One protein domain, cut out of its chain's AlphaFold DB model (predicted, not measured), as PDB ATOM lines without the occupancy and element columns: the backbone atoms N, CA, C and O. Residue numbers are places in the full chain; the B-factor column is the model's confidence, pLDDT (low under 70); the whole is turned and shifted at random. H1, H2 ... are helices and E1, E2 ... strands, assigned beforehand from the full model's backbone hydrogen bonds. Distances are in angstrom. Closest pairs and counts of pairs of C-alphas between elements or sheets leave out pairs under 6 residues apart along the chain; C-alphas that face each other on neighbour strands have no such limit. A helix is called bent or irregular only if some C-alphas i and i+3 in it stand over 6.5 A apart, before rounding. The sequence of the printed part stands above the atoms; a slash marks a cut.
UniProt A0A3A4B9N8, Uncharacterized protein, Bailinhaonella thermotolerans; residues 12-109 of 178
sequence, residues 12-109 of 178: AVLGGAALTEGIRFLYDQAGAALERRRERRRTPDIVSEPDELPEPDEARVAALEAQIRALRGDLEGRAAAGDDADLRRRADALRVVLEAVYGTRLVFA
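This is residues 12 to 109 of the 178 residues of an uncharacterized protein of Bailinhaonella thermotolerans (UniProt A0A3A4B9N8). Three helices make a small up-and-down bundle, H2 and H3 side by side as a hairpin and H1 crossing both of them, the three centres making a triangle. Between H1 and H2 a long loop, residues 35 to 57, swings out from the bundle and returns to it; it holds the short strand E1, and residues 107 to 108 of the closing tail fold back beside E1. The printed part has 98 residues with three named helices and one named strand, in the order H1, E1, H2, H3, and its class is mostly helix. E1 pairs with no named strand. The whole is compact, with a radius of gyration of the C-alphas of 12.7 A and spans of 34 by 28 by 16 A.

Start near the first printed residue with H1, residues 16 to 34, which belongs to a bundle, a group of helices packed together, with H2, residues 58 to 78, and H3, residues 84 to 102. The bundle is up and down, each helix running against the one before it in the chain. Look first at Tyr 27 and Arg 72, whose C-alphas, 6.3 A apart, are the closest of H1 and H2. These two helices touch, H1 with residues 27 to 34 alone, and run opposite ways at a steep tilt of 42 degrees. H1 also touches H3, the closest C-alphas being those of Ile 23 and Ala 91, 6.0 A apart; the two run the same way at a steep tilt of 40 degrees. Going on along the backbone, you reach E1, residues 47 to 49. The closest C-alphas of E1 and H1 are those of Val 47 and Gly 22, 7.5 A apart, while E1 is apart from both H2 and H3. Beside E1 you will find residues 107 to 108 in a short antiparallel pairing with it. H2 and H3 form a helical hairpin: they touch, with 18 pairs of C-alphas within 8 A, and run opposite ways at a shallow tilt of 16 degrees. Their closest C-alphas are those of Arg 60 and Val 101, 5.4 A apart. Of the three touching pairs one is at a shallow tilt, and the helix packing is mostly crossed, but only just. In H1 and H3 every O i to N i+4 pair is within hydrogen-bond range; in H2 it is 15 of 17.

Find C-alpha 16 at (168.895, 129.594, 208.735); from there H1 runs 27.3 A to C-alpha 34 at (152.345, 113.505, 194.104). E1, from Val 47 to Glu 49, follows after 12 residues. H2 begins at Glu 58 and ends at Arg 78, 28.3 A from first to last C-alpha, and with 21 residues it is the longest helix. Near residue 65 it has a kink of 63 degrees, and it is irregular there: C-alphas 63 and 66 are 7.9 A apart. H3 begins at Asp 84 and runs 26.4 A to C-alpha 102 at (147.372, 124.825, 195.102).

The two C-alphas farthest apart are those of Gly 15 and Ala 59, 34.4 A, while the first and last printed C-alphas, Ala 12 and Ala 109, are 12.2 A apart. The printed part has no cut. The link from H1 to E1 is long; its residues 35 to 46 have C-alphas 12 to 16 A from the mean of all C-alphas. The link from E1 to H2 is short, and the one from H2 to H3, five residues, is tight. The mean pLDDT of the printed part is 82.1, and it is under 70 at residues 12 to 17, 38 to 40 and 77 to 83.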
ATOM      1  N   ALA A  12     165.446 133.751 200.238       61.22
ATOM      2  CA  ALA A  12     166.642 134.521 200.573       61.22
ATOM      3  C   ALA A  12     166.513 135.391 201.838       61.22
ATOM      4  O   ALA A  12     167.521 135.606 202.509       61.22
ATOM      5  N   VAL A  13     165.309 135.846 202.202       63.22
ATOM      6  CA  VAL A  13     165.103 136.695 203.393       63.22
ATOM      7  C   VAL A  13     165.029 135.875 204.691       63.22
ATOM      8  O   VAL A  13     165.253 136.402 205.781       63.22
ATOM      9  N   LEU A  14     164.804 134.559 204.604       66.00
ATOM     10  CA  LEU A  14     164.715 133.708 205.790       66.00
ATOM     11  C   LEU A  14     166.090 133.466 206.440       66.00
ATOM     12  O   LEU A  14     167.090 133.161 205.774       66.00
ATOM     13  N   GLY A  15     166.116 133.542 207.774       66.56
ATOM     14  CA  GLY A  15     167.236 133.077 208.598       66.56
ATOM     15  C   GLY A  15     167.378 131.547 208.567       66.56
ATOM     16  O   GLY A  15     166.436 130.842 208.220       66.56
ATOM     17  N   GLY A  16     168.545 131.013 208.947       68.69
ATOM     18  CA  GLY A  16     168.895 129.594 208.735       68.69
ATOM     19  C   GLY A  16     167.876 128.567 209.257       68.69
ATOM     20  O   GLY A  16     167.506 127.655 208.525       68.69
ATOM     21  N   ALA A  17     167.359 128.736 210.480       69.25
ATOM     22  CA  ALA A  17     166.363 127.818 211.047       69.25
ATOM     23  C   ALA A  17     164.997 127.903 210.334       69.25
ATOM     24  O   ALA A  17     164.418 126.879 209.980       69.25
ATOM     25  N   ALA A  18     164.533 129.127 210.063       73.25
ATOM     26  CA  ALA A  18     163.303 129.405 209.319       73.25
ATOM     27  C   ALA A  18     163.361 128.836 207.889       73.25
ATOM     28  O   ALA A  18     162.391 128.266 207.397       73.25
ATOM     29  N   LEU A  19     164.528 128.923 207.246       78.56
ATOM     30  CA  LEU A  19     164.772 128.350 205.928       78.56
ATOM     31  C   LEU A  19     164.670 126.820 205.940       78.56
ATOM     32  O   LEU A  19     164.006 126.251 205.078       78.56
ATOM     33  N   THR A  20     165.308 126.141 206.900       81.19
ATOM     34  CA  THR A  20     165.234 124.672 206.999       81.19
ATOM     35  C   THR A  20     163.794 124.195 207.180       81.19
ATOM     36  O   THR A  20     163.375 123.228 206.541       81.19
ATOM     37  N   GLU A  21     163.020 124.886 208.016       83.38
ATOM     38  CA  GLU A  21     161.615 124.556 208.246       83.38
ATOM     39  C   GLU A  21     160.750 124.814 207.003       83.38
ATOM     40  O   GLU A  21     159.973 123.942 206.607       83.38
ATOM     41  N   GLY A  22     160.945 125.951 206.324       86.50
ATOM     42  CA  GLY A  22     160.248 126.270 205.076       86.50
ATOM     43  C   GLY A  22     160.546 125.270 203.954       86.50
ATOM     44  O   GLY A  22     159.629 124.788 203.289       86.50
ATOM     45  N   ILE A  23     161.812 124.870 203.793       87.38
ATOM     46  CA  ILE A  23     162.214 123.835 202.825       87.38
ATOM     47  C   ILE A  23     161.549 122.498 203.148       87.38
ATOM     48  O   ILE A  23     161.026 121.843 202.245       87.38
ATOM     49  N   ARG A  24     161.549 122.090 204.423       87.75
ATOM     50  CA  ARG A  24     160.908 120.842 204.851       87.75
ATOM     51  C   ARG A  24     159.416 120.853 204.531       87.75
ATOM     52  O   ARG A  24     158.914 119.885 203.969       87.75
ATOM     53  N   PHE A  25     158.733 121.956 204.827       90.12
ATOM     54  CA  PHE A  25     157.326 122.121 204.482       90.12
ATOM     55  C   PHE A  25     157.083 121.957 202.973       90.12
ATOM     56  O   PHE A  25     156.224 121.169 202.579       90.12
ATOM     57  N   LEU A  26     157.866 122.635 202.123       91.00
ATOM     58  CA  LEU A  26     157.745 122.522 200.663       91.00
ATOM     59  C   LEU A  26     157.999 121.089 200.172       91.00
ATOM     60  O   LEU A  26     157.265 120.585 199.321       91.00
ATOM     61  N   TYR A  27     159.007 120.413 200.727       90.50
ATOM     62  CA  TYR A  27     159.314 119.019 200.403       90.50
ATOM     63  C   TYR A  27     158.156 118.074 200.765       90.50
ATOM     64  O   TYR A  27     157.790 117.209 199.963       90.50
ATOM     65  N   ASP A  28     157.556 118.261 201.943       90.38
ATOM     66  CA  ASP A  28     156.437 117.448 202.424       90.38
ATOM     67  C   ASP A  28     155.174 117.668 201.571       90.38
ATOM     68  O   ASP A  28     154.520 116.698 201.176       90.38
ATOM     69  N   GLN A  29     154.854 118.920 201.214       91.38
ATOM     70  CA  GLN A  29     153.706 119.227 200.348       91.38
ATOM     71  C   GLN A  29     153.892 118.706 198.921       91.38
ATOM     72  O   GLN A  29     152.953 118.177 198.329       91.38
ATOM     73  N   ALA A  30     155.110 118.771 198.380       90.38
ATOM     74  CA  ALA A  30     155.427 118.160 197.092       90.38
ATOM     75  C   ALA A  30     155.173 116.643 197.096       90.38
ATOM     76  O   ALA A  30     154.622 116.108 196.134       90.38
ATOM     77  N   GLY A  31     155.530 115.953 198.185       90.06
ATOM     78  CA  GLY A  31     155.205 114.536 198.374       90.06
ATOM     79  C   GLY A  31     153.696 114.291 198.425       90.06
ATOM     80  O   GLY A  31     153.182 113.468 197.667       90.06
ATOM     81  N   ALA A  32     152.975 115.056 199.248       89.31
ATOM     82  CA  ALA A  32     151.526 114.931 199.395       89.31
ATOM     83  C   ALA A  32     150.769 115.161 198.072       89.31
ATOM     84  O   ALA A  32     149.850 114.404 197.747       89.31
ATOM     85  N   ALA A  33     151.190 116.154 197.279       88.38
ATOM     86  CA  ALA A  33     150.624 116.429 195.961       88.38
ATOM     87  C   ALA A  33     150.829 115.249 194.993       88.38
ATOM     88  O   ALA A  33     149.883 114.826 194.328       88.38
ATOM     89  N   LEU A  34     152.035 114.667 194.951       88.69
ATOM     90  CA  LEU A  34     152.345 113.505 194.104       88.69
ATOM     91  C   LEU A  34     151.596 112.235 194.531       88.69
ATOM     92  O   LEU A  34     151.189 111.441 193.683       88.69
ATOM     93  N   GLU A  35     151.389 112.048 195.834       89.19
ATOM     94  CA  GLU A  35     150.603 110.942 196.393       89.19
ATOM     95  C   GLU A  35     149.088 111.130 196.196       89.19
ATOM     96  O   GLU A  35     148.310 110.243 196.549       89.19
ATOM     97  N   ARG A  36     148.655 112.263 195.615       79.06
ATOM     98  CA  ARG A  36     147.245 112.681 195.490       79.06
ATOM     99  C   ARG A  36     146.518 112.665 196.834       79.06
ATOM    100  O   ARG A  36     145.323 112.369 196.925       79.06
ATOM    101  N   ARG A  37     147.249 112.965 197.905       73.88
ATOM    102  CA  ARG A  37     146.734 112.902 199.264       73.88
ATOM    103  C   ARG A  37     145.945 114.175 199.551       73.88
ATOM    104  O   ARG A  37     146.511 115.252 199.711       73.88
ATOM    105  N   ARG A  38     144.617 114.048 199.606       62.16
ATOM    106  CA  ARG A  38     143.719 115.147 199.982       62.16
ATOM    107  C   ARG A  38     143.742 115.324 201.488       62.16
ATOM    108  O   ARG A  38     142.972 114.695 202.208       62.16
ATOM    109  N   GLU A  39     144.631 116.178 201.967       63.56
ATOM    110  CA  GLU A  39     144.635 116.569 203.368       63.56
ATOM    111  C   GLU A  39     144.543 118.074 203.483       63.56
ATOM    112  O   GLU A  39     145.462 118.804 203.121       63.56
ATOM    113  N   ARG A  40     143.423 118.524 204.046       63.91
ATOM    114  CA  ARG A  40     143.312 119.877 204.575       63.91
ATOM    115  C   ARG A  40     144.168 119.923 205.826       63.91
ATOM    116  O   ARG A  40     143.760 119.463 206.892       63.91
ATOM    117  N   ARG A  41     145.409 120.363 205.651       70.69
ATOM    118  CA  ARG A  41     146.351 120.562 206.744       70.69
ATOM    119  C   ARG A  41     146.433 122.050 207.022       70.69
ATOM    120  O   ARG A  41     146.633 122.843 206.100       70.69
ATOM    121  N   ARG A  42     146.320 122.394 208.302       82.75
ATOM    122  CA  ARG A  42     146.768 123.693 208.787       82.75
ATOM    123  C   ARG A  42     148.239 123.849 208.424       82.75
ATOM    124  O   ARG A  42     149.020 122.905 208.602       82.75
ATOM    125  N   THR A  43     148.593 124.993 207.867       85.50
ATOM    126  CA  THR A  43     149.986 125.303 207.578       85.50
ATOM    127  C   THR A  43     150.751 125.511 208.892       85.50
ATOM    128  O   THR A  43     150.157 125.872 209.912       85.50
ATOM    129  N   PRO A  44     152.051 125.175 208.930       85.81
ATOM    130  CA  PRO A  44     152.881 125.437 210.102       85.81
ATOM    131  C   PRO A  44     153.081 126.946 210.295       85.81
ATOM    132  O   PRO A  44     153.013 127.691 209.325       85.81
ATOM    133  N   ASP A  45     153.424 127.382 211.510       83.38
ATOM    134  CA  ASP A  45     153.589 128.808 211.857       83.38
ATOM    135  C   ASP A  45     154.626 129.547 210.981       83.38
ATOM    136  O   ASP A  45     154.574 130.770 210.834       83.38
ATOM    137  N   ILE A  46     155.567 128.812 210.374       82.75
ATOM    138  CA  ILE A  46     156.534 129.354 209.410       82.75
ATOM    139  C   ILE A  46     155.879 129.819 208.098       82.75
ATOM    140  O   ILE A  46     156.481 130.599 207.368       82.75
ATOM    141  N   VAL A  47     154.662 129.377 207.786       85.25
ATOM    142  CA  VAL A  47     153.848 129.850 206.662       85.25
ATOM    143  C   VAL A  47     152.780 130.771 207.232       85.25
ATOM    144  O   VAL A  47     151.865 130.339 207.922       85.25
ATOM    145  N   SER A  48     152.910 132.063 206.960       82.06
ATOM    146  CA  SER A  48     151.948 133.068 207.411       82.06
ATOM    147  C   SER A  48     150.650 133.032 206.613       82.06
ATOM    148  O   SER A  48     149.604 133.354 207.164       82.06
ATOM    149  N   GLU A  49     150.707 132.680 205.325       80.25
ATOM    150  CA  GLU A  49     149.522 132.585 204.471       80.25
ATOM    151  C   GLU A  49     149.689 131.460 203.433       80.25
ATOM    152  O   GLU A  49     150.777 131.320 202.869       80.25
ATOM    153  N   PRO A  50     148.635 130.677 203.137       81.56
ATOM    154  CA  PRO A  50     147.348 130.637 203.840       81.56
ATOM    155  C   PRO A  50     147.460 129.886 205.182       81.56
ATOM    156  O   PRO A  50     148.374 129.086 205.348       81.56
ATOM    157  N   ASP A  51     146.506 130.072 206.101       83.44
ATOM    158  CA  ASP A  51     146.421 129.302 207.364       83.44
ATOM    159  C   ASP A  51     146.096 127.810 207.139       83.44
ATOM    160  O   ASP A  51     146.456 126.940 207.933       83.44
ATOM    161  N   GLU A  52     145.395 127.494 206.051       86.25
ATOM    162  CA  GLU A  52     145.075 126.133 205.623       86.25
ATOM    163  C   GLU A  52     145.312 126.004 204.120       86.25
ATOM    164  O   GLU A  52     144.925 126.881 203.341       86.25
ATOM    165  N   LEU A  53     145.934 124.901 203.698       85.25
ATOM    166  CA  LEU A  53     146.134 124.653 202.273       85.25
ATOM    167  C   LEU A  53     144.822 124.227 201.600       85.25
ATOM    168  O   LEU A  53     144.141 123.324 202.103       85.25
ATOM    169  N   PRO A  54     144.480 124.821 200.441       87.00
ATOM    170  CA  PRO A  54     143.381 124.344 199.616       87.00
ATOM    171  C   PRO A  54     143.701 122.965 199.021       87.00
ATOM    172  O   PRO A  54     144.826 122.466 199.095       87.00
ATOM    173  N   GLU A  55     142.704 122.332 198.409       87.88
ATOM    174  CA  GLU A  55     142.925 121.070 197.699       87.88
ATOM    175  C   GLU A  55     143.772 121.306 196.433       87.88
ATOM    176  O   GLU A  55     143.538 122.286 195.721       87.88
ATOM    177  N   PRO A  56     144.760 120.438 196.142       89.62
ATOM    178  CA  PRO A  56     145.601 120.590 194.962       89.62
ATOM    179  C   PRO A  56     144.789 120.366 193.681       89.62
ATOM    180  O   PRO A  56     143.994 119.429 193.591       89.62
ATOM    181  N   ASP A  57     145.034 121.190 192.663       89.81
ATOM    182  CA  ASP A  57     144.466 121.004 191.328       89.81
ATOM    183  C   ASP A  57     145.111 119.777 190.663       89.81
ATOM    184  O   ASP A  57     146.271 119.805 190.243       89.81
ATOM    185  N   GLU A  58     144.349 118.685 190.559       90.12
ATOM    186  CA  GLU A  58     144.821 117.409 190.010       90.12
ATOM    187  C   GLU A  58     145.340 117.528 188.568       90.12
ATOM    188  O   GLU A  58     146.297 116.837 188.200       90.12
ATOM    189  N   ALA A  59     144.764 118.422 187.755       90.12
ATOM    190  CA  ALA A  59     145.225 118.644 186.387       90.12
ATOM    191  C   ALA A  59     146.594 119.334 186.378       90.12
ATOM    192  O   ALA A  59     147.472 118.970 185.589       90.12
ATOM    193  N   ARG A  60     146.814 120.287 187.293       90.75
ATOM    194  CA  ARG A  60     148.122 120.937 187.458       90.75
ATOM    195  C   ARG A  60     149.163 120.008 188.063       90.75
ATOM    196  O   ARG A  60     150.301 120.036 187.605       90.75
ATOM    197  N   VAL A  61     148.787 119.155 189.020       91.94
ATOM    198  CA  VAL A  61     149.681 118.108 189.545       91.94
ATOM    199  C   VAL A  61     150.168 117.216 188.407       91.94
ATOM    200  O   VAL A  61     151.372 117.021 188.275       91.94
ATOM    201  N   ALA A  62     149.262 116.721 187.558       91.56
ATOM    202  CA  ALA A  62     149.628 115.870 186.426       91.56
ATOM    203  C   ALA A  62     150.524 116.601 185.409       91.56
ATOM    204  O   ALA A  62     151.500 116.033 184.922       91.56
ATOM    205  N   ALA A  63     150.230 117.872 185.116       91.81
ATOM    206  CA  ALA A  63     151.022 118.679 184.188       91.81
ATOM    207  C   ALA A  63     152.437 118.988 184.712       91.81
ATOM    208  O   ALA A  63     153.386 119.047 183.929       91.81
ATOM    209  N   LEU A  64     152.589 119.177 186.027       93.00
ATOM    210  CA  LEU A  64     153.843 119.585 186.673       93.00
ATOM    211  C   LEU A  64     154.575 118.417 187.355       93.00
ATOM    212  O   LEU A  64     155.625 118.614 187.962       93.00
ATOM    213  N   GLU A  65     154.070 117.189 187.228       92.56
ATOM    214  CA  GLU A  65     154.519 116.007 187.975       92.56
ATOM    215  C   GLU A  65     156.030 115.750 187.836       92.56
ATOM    216  O   GLU A  65     156.735 115.513 188.822       92.56
ATOM    217  N   ALA A  66     156.549 115.837 186.607       92.00
ATOM    218  CA  ALA A  66     157.971 115.661 186.321       92.00
ATOM    219  C   ALA A  66     158.831 116.762 186.965       92.00
ATOM    220  O   ALA A  66     159.901 116.474 187.502       92.00
ATOM    221  N   GLN A  67     158.345 118.005 186.956       91.31
ATOM    222  CA  GLN A  67     159.039 119.148 187.544       91.31
ATOM    223  C   GLN A  67     159.069 119.056 189.075       91.31
ATOM    224  O   GLN A  67     160.124 119.264 189.673       91.31
ATOM    225  N   ILE A  68     157.951 118.673 189.703       91.62
ATOM    226  CA  ILE A  68     157.862 118.456 191.155       91.62
ATOM    227  C   ILE A  68     158.854 117.368 191.584       91.62
ATOM    228  O   ILE A  68     159.608 117.564 192.537       91.62
ATOM    229  N   ARG A  69     158.915 116.237 190.860       93.00
ATOM    230  CA  ARG A  69     159.871 115.159 191.170       93.00
ATOM    231  C   ARG A  69     161.324 115.586 191.013       93.00
ATOM    232  O   ARG A  69     162.129 115.259 191.881       93.00
ATOM    233  N   ALA A  70     161.651 116.304 189.940       90.12
ATOM    234  CA  ALA A  70     163.008 116.788 189.704       90.12
ATOM    235  C   ALA A  70     163.467 117.725 190.832       90.12
ATOM    236  O   ALA A  70     164.508 117.486 191.441       90.12
ATOM    237  N   LEU A  71     162.648 118.725 191.176       89.62
ATOM    238  CA  LEU A  71     162.950 119.683 192.246       89.62
ATOM    239  C   LEU A  71     163.063 119.004 193.618       89.62
ATOM    240  O   LEU A  71     163.955 119.336 194.396       89.62
ATOM    241  N   ARG A  72     162.205 118.018 193.903       88.88
ATOM    242  CA  ARG A  72     162.248 117.257 195.158       88.88
ATOM    243  C   ARG A  72     163.526 116.420 195.281       88.88
ATOM    244  O   ARG A  72     164.181 116.476 196.318       88.88
ATOM    245  N   GLY A  73     163.907 115.698 194.224       86.50
ATOM    246  CA  GLY A  73     165.151 114.918 194.207       86.50
ATOM    247  C   GLY A  73     166.399 115.799 194.321       86.50
ATOM    248  O   GLY A  73     167.356 115.457 195.013       86.50
ATOM    249  N   ASP A  74     166.359 116.978 193.707       84.00
ATOM    250  CA  ASP A  74     167.432 117.965 193.771       84.00
ATOM    251  C   ASP A  74     167.643 118.564 195.171       84.00
ATOM    252  O   ASP A  74     168.785 118.868 195.532       84.00
ATOM    253  N   LEU A  75     166.569 118.751 195.947       81.44
ATOM    254  CA  LEU A  75     166.639 119.209 197.339       81.44
ATOM    255  C   LEU A  75     167.189 118.113 198.264       81.44
ATOM    256  O   LEU A  75     168.047 118.396 199.101       81.44
ATOM    257  N   GLU A  76     166.759 116.863 198.074       78.12
ATOM    258  CA  GLU A  76     167.222 115.710 198.859       78.12
ATOM    259  C   GLU A  76     168.720 115.435 198.653       78.12
ATOM    260  O   GLU A  76     169.455 115.216 199.616       78.12
ATOM    261  N   GLY A  77     169.205 115.536 197.411       65.00
ATOM    262  CA  GLY A  77     170.614 115.311 197.082       65.00
ATOM    263  C   GLY A  77     171.575 116.421 197.528       65.00
ATOM    264  O   GLY A  77     172.776 116.172 197.634       65.00
ATOM    265  N   ARG A  78     171.090 117.647 197.786       59.72
ATOM    266  CA  ARG A  78     171.939 118.820 198.096       59.72
ATOM    267  C   ARG A  78     171.897 119.308 199.535       59.72
ATOM    268  O   ARG A  78     172.829 120.017 199.914       59.72
ATOM    269  N   ALA A  79     170.923 118.889 200.343       55.62
ATOM    270  CA  ALA A  79     170.912 119.166 201.784       55.62
ATOM    271  C   ALA A  79     172.189 118.675 202.510       55.62
ATOM    272  O   ALA A  79     172.468 119.106 203.623       55.62
ATOM    273  N   ALA A  80     172.986 117.810 201.868       51.03
ATOM    274  CA  ALA A  80     174.247 117.290 202.384       51.03
ATOM    275  C   ALA A  80     175.529 117.966 201.836       51.03
ATOM    276  O   ALA A  80     176.602 117.682 202.364       51.03
ATOM    277  N   ALA A  81     175.475 118.804 200.781       51.88
ATOM    278  CA  ALA A  81     176.697 119.253 200.079       51.88
ATOM    279  C   ALA A  81     176.636 120.593 199.298       51.88
ATOM    280  O   ALA A  81     177.643 120.974 198.701       51.88
ATOM    281  N   GLY A  82     175.491 121.285 199.217       55.41
ATOM    282  CA  GLY A  82     175.333 122.506 198.404       55.41
ATOM    283  C   GLY A  82     175.611 123.825 199.141       55.41
ATOM    284  O   GLY A  82     175.515 123.878 200.360       55.41
ATOM    285  N   ASP A  83     175.908 124.891 198.386       64.19
ATOM    286  CA  ASP A  83     175.902 126.280 198.875       64.19
ATOM    287  C   ASP A  83     174.460 126.712 199.221       64.19
ATOM    288  O   ASP A  83     173.515 126.401 198.483       64.19
ATOM    289  N   ASP A  84     174.288 127.448 200.321       70.50
ATOM    290  CA  ASP A  84     172.994 127.912 200.839       70.50
ATOM    291  C   ASP A  84     172.198 128.689 199.776       70.50
ATOM    292  O   ASP A  84     170.969 128.608 199.725       70.50
ATOM    293  N   ALA A  85     172.882 129.415 198.885       75.12
ATOM    294  CA  ALA A  85     172.250 130.167 197.801       75.12
ATOM    295  C   ALA A  85     171.583 129.262 196.746       75.12
ATOM    296  O   ALA A  85     170.491 129.562 196.258       75.12
ATOM    297  N   ASP A  86     172.209 128.134 196.399       76.56
ATOM    298  CA  ASP A  86     171.647 127.164 195.452       76.56
ATOM    299  C   ASP A  86     170.452 126.424 196.041       76.56
ATOM    300  O   ASP A  86     169.463 126.177 195.342       76.56
ATOM    301  N   LEU A  87     170.538 126.087 197.328       79.75
ATOM    302  CA  LEU A  87     169.446 125.462 198.058       79.75
ATOM    303  C   LEU A  87     168.223 126.391 198.109       79.75
ATOM    304  O   LEU A  87     167.119 125.961 197.770       79.75
ATOM    305  N   ARG A  88     168.432 127.677 198.425       81.56
ATOM    306  CA  ARG A  88     167.379 128.712 198.430       81.56
ATOM    307  C   ARG A  88     166.708 128.857 197.066       81.56
ATOM    308  O   ARG A  88     165.487 128.778 196.987       81.56
ATOM    309  N   ARG A  89     167.483 128.962 195.977       82.69
ATOM    310  CA  ARG A  89     166.927 129.069 194.610       82.69
ATOM    311  C   ARG A  89     166.035 127.888 194.228       82.69
ATOM    312  O   ARG A  89     165.011 128.064 193.574       82.69
ATOM    313  N   ARG A  90     166.428 126.673 194.609       85.69
ATOM    314  CA  ARG A  90     165.657 125.454 194.308       85.69
ATOM    315  C   ARG A  90     164.394 125.365 195.153       85.69
ATOM    316  O   ARG A  90     163.356 124.955 194.642       85.69
ATOM    317  N   ALA A  91     164.481 125.776 196.414       87.31
ATOM    318  CA  ALA A  91     163.324 125.878 197.287       87.31
ATOM    319  C   ALA A  91     162.312 126.907 196.753       87.31
ATOM    320  O   ALA A  91     161.126 126.594 196.674       87.31
ATOM    321  N   ASP A  92     162.776 128.066 196.274       85.69
ATOM    322  CA  ASP A  92     161.917 129.068 195.628       85.69
ATOM    323  C   ASP A  92     161.245 128.511 194.369       85.69
ATOM    324  O   ASP A  92     160.041 128.671 194.174       85.69
ATOM    325  N   ALA A  93     161.995 127.791 193.530       89.25
ATOM    326  CA  ALA A  93     161.428 127.146 192.350       89.25
ATOM    327  C   ALA A  93     160.344 126.118 192.720       89.25
ATOM    328  O   ALA A  93     159.304 126.055 192.063       89.25
ATOM    329  N   LEU A  94     160.556 125.333 193.785       90.81
ATOM    330  CA  LEU A  94     159.557 124.381 194.273       90.81
ATOM    331  C   LEU A  94     158.317 125.088 194.823       90.81
ATOM    332  O   LEU A  94     157.202 124.670 194.516       90.81
ATOM    333  N   ARG A  95     158.495 126.177 195.576       90.94
ATOM    334  CA  ARG A  95     157.389 127.013 196.053       90.94
ATOM    335  C   ARG A  95     156.526 127.500 194.898       90.94
ATOM    336  O   ARG A  95     155.326 127.271 194.934       90.94
ATOM    337  N   VAL A  96     157.114 128.094 193.859       88.62
ATOM    338  CA  VAL A  96     156.360 128.606 192.696       88.62
ATOM    339  C   VAL A  96     155.525 127.503 192.033       88.62
ATOM    340  O   VAL A  96     154.368 127.719 191.673       88.62
ATOM    341  N   VAL A  97     156.086 126.298 191.901       91.62
ATOM    342  CA  VAL A  97     155.364 125.144 191.343       91.62
ATOM    343  C   VAL A  97     154.203 124.726 192.248       91.62
ATOM    344  O   VAL A  97     153.108 124.459 191.752       91.62
ATOM    345  N   LEU A  98     154.404 124.693 193.567       90.88
ATOM    346  CA  LEU A  98     153.347 124.347 194.516       90.88
ATOM    347  C   LEU A  98     152.256 125.418 194.580       90.88
ATOM    348  O   LEU A  98     151.082 125.068 194.583       90.88
ATOM    349  N   GLU A  99     152.597 126.702 194.539       90.19
ATOM    350  CA  GLU A  99     151.614 127.789 194.447       90.19
ATOM    351  C   GLU A  99     150.740 127.652 193.197       90.19
ATOM    352  O   GLU A  99     149.526 127.861 193.246       90.19
ATOM    353  N   ALA A 100     151.329 127.223 192.075       89.50
ATOM    354  CA  ALA A 100     150.562 126.904 190.881       89.50
ATOM    355  C   ALA A 100     149.628 125.707 191.111       89.50
ATOM    356  O   ALA A 100     148.472 125.782 190.703       89.50
ATOM    357  N   VAL A 101     150.087 124.633 191.758       91.12
ATOM    358  CA  VAL A 101     149.273 123.441 192.062       91.12
ATOM    359  C   VAL A 101     148.116 123.751 193.014       91.12
ATOM    360  O   VAL A 101     146.995 123.314 192.770       91.12
ATOM    361  N   TYR A 102     148.371 124.499 194.083       89.12
ATOM    362  CA  TYR A 102     147.372 124.825 195.102       89.12
ATOM    363  C   TYR A 102     146.516 126.046 194.737       89.12
ATOM    364  O   TYR A 102     145.498 126.298 195.373       89.12
ATOM    365  N   GLY A 103     146.911 126.824 193.727       87.81
ATOM    366  CA  GLY A 103     146.179 128.017 193.298       87.81
ATOM    367  C   GLY A 103     146.203 129.164 194.314       87.81
ATOM    368  O   GLY A 103     145.388 130.078 194.217       87.81
ATOM    369  N   THR A 104     147.123 129.130 195.278       84.75
ATOM    370  CA  THR A 104     147.297 130.154 196.314       84.75
ATOM    371  C   THR A 104     148.775 130.426 196.540       84.75
ATOM    372  O   THR A 104     149.609 129.550 196.317       84.75
ATOM    373  N   ARG A 105     149.100 131.639 196.992       84.88
ATOM    374  CA  ARG A 105     150.469 132.003 197.370       84.88
ATOM    375  C   ARG A 105     150.817 131.413 198.730       84.88
ATOM    376  O   ARG A 105     149.961 131.386 199.608       84.88
ATOM    377  N   LEU A 106     152.061 130.976 198.897       85.31
ATOM    378  CA  LEU A 106     152.605 130.500 200.167       85.31
ATOM    379  C   LEU A 106     153.511 131.598 200.705       85.31
ATOM    380  O   LEU A 106     154.589 131.774 200.167       85.31
ATOM    381  N   VAL A 107     153.102 132.366 201.706       84.00
ATOM    382  CA  VAL A 107     153.924 133.442 202.287       84.00
ATOM    383  C   VAL A 107     154.623 132.912 203.529       84.00
ATOM    384  O   VAL A 107     153.948 132.453 204.450       84.00
ATOM    385  N   PHE A 108     155.955 132.983 203.588       84.12
ATOM    386  CA  PHE A 108     156.700 132.546 204.772       84.12
ATOM    387  C   PHE A 108     156.853 133.671 205.801       84.12
ATOM    388  O   PHE A 108     156.930 134.854 205.471       84.12
ATOM    389  N   ALA A 109     156.913 133.309 207.080       73.75
ATOM    390  CA  ALA A 109     157.129 134.251 208.164       73.75
ATOM    391  C   ALA A 109     158.510 134.909 208.015       73.75
ATOM    392  O   ALA A 109     159.541 134.240 208.066       73.75
TER     393      ALA A 109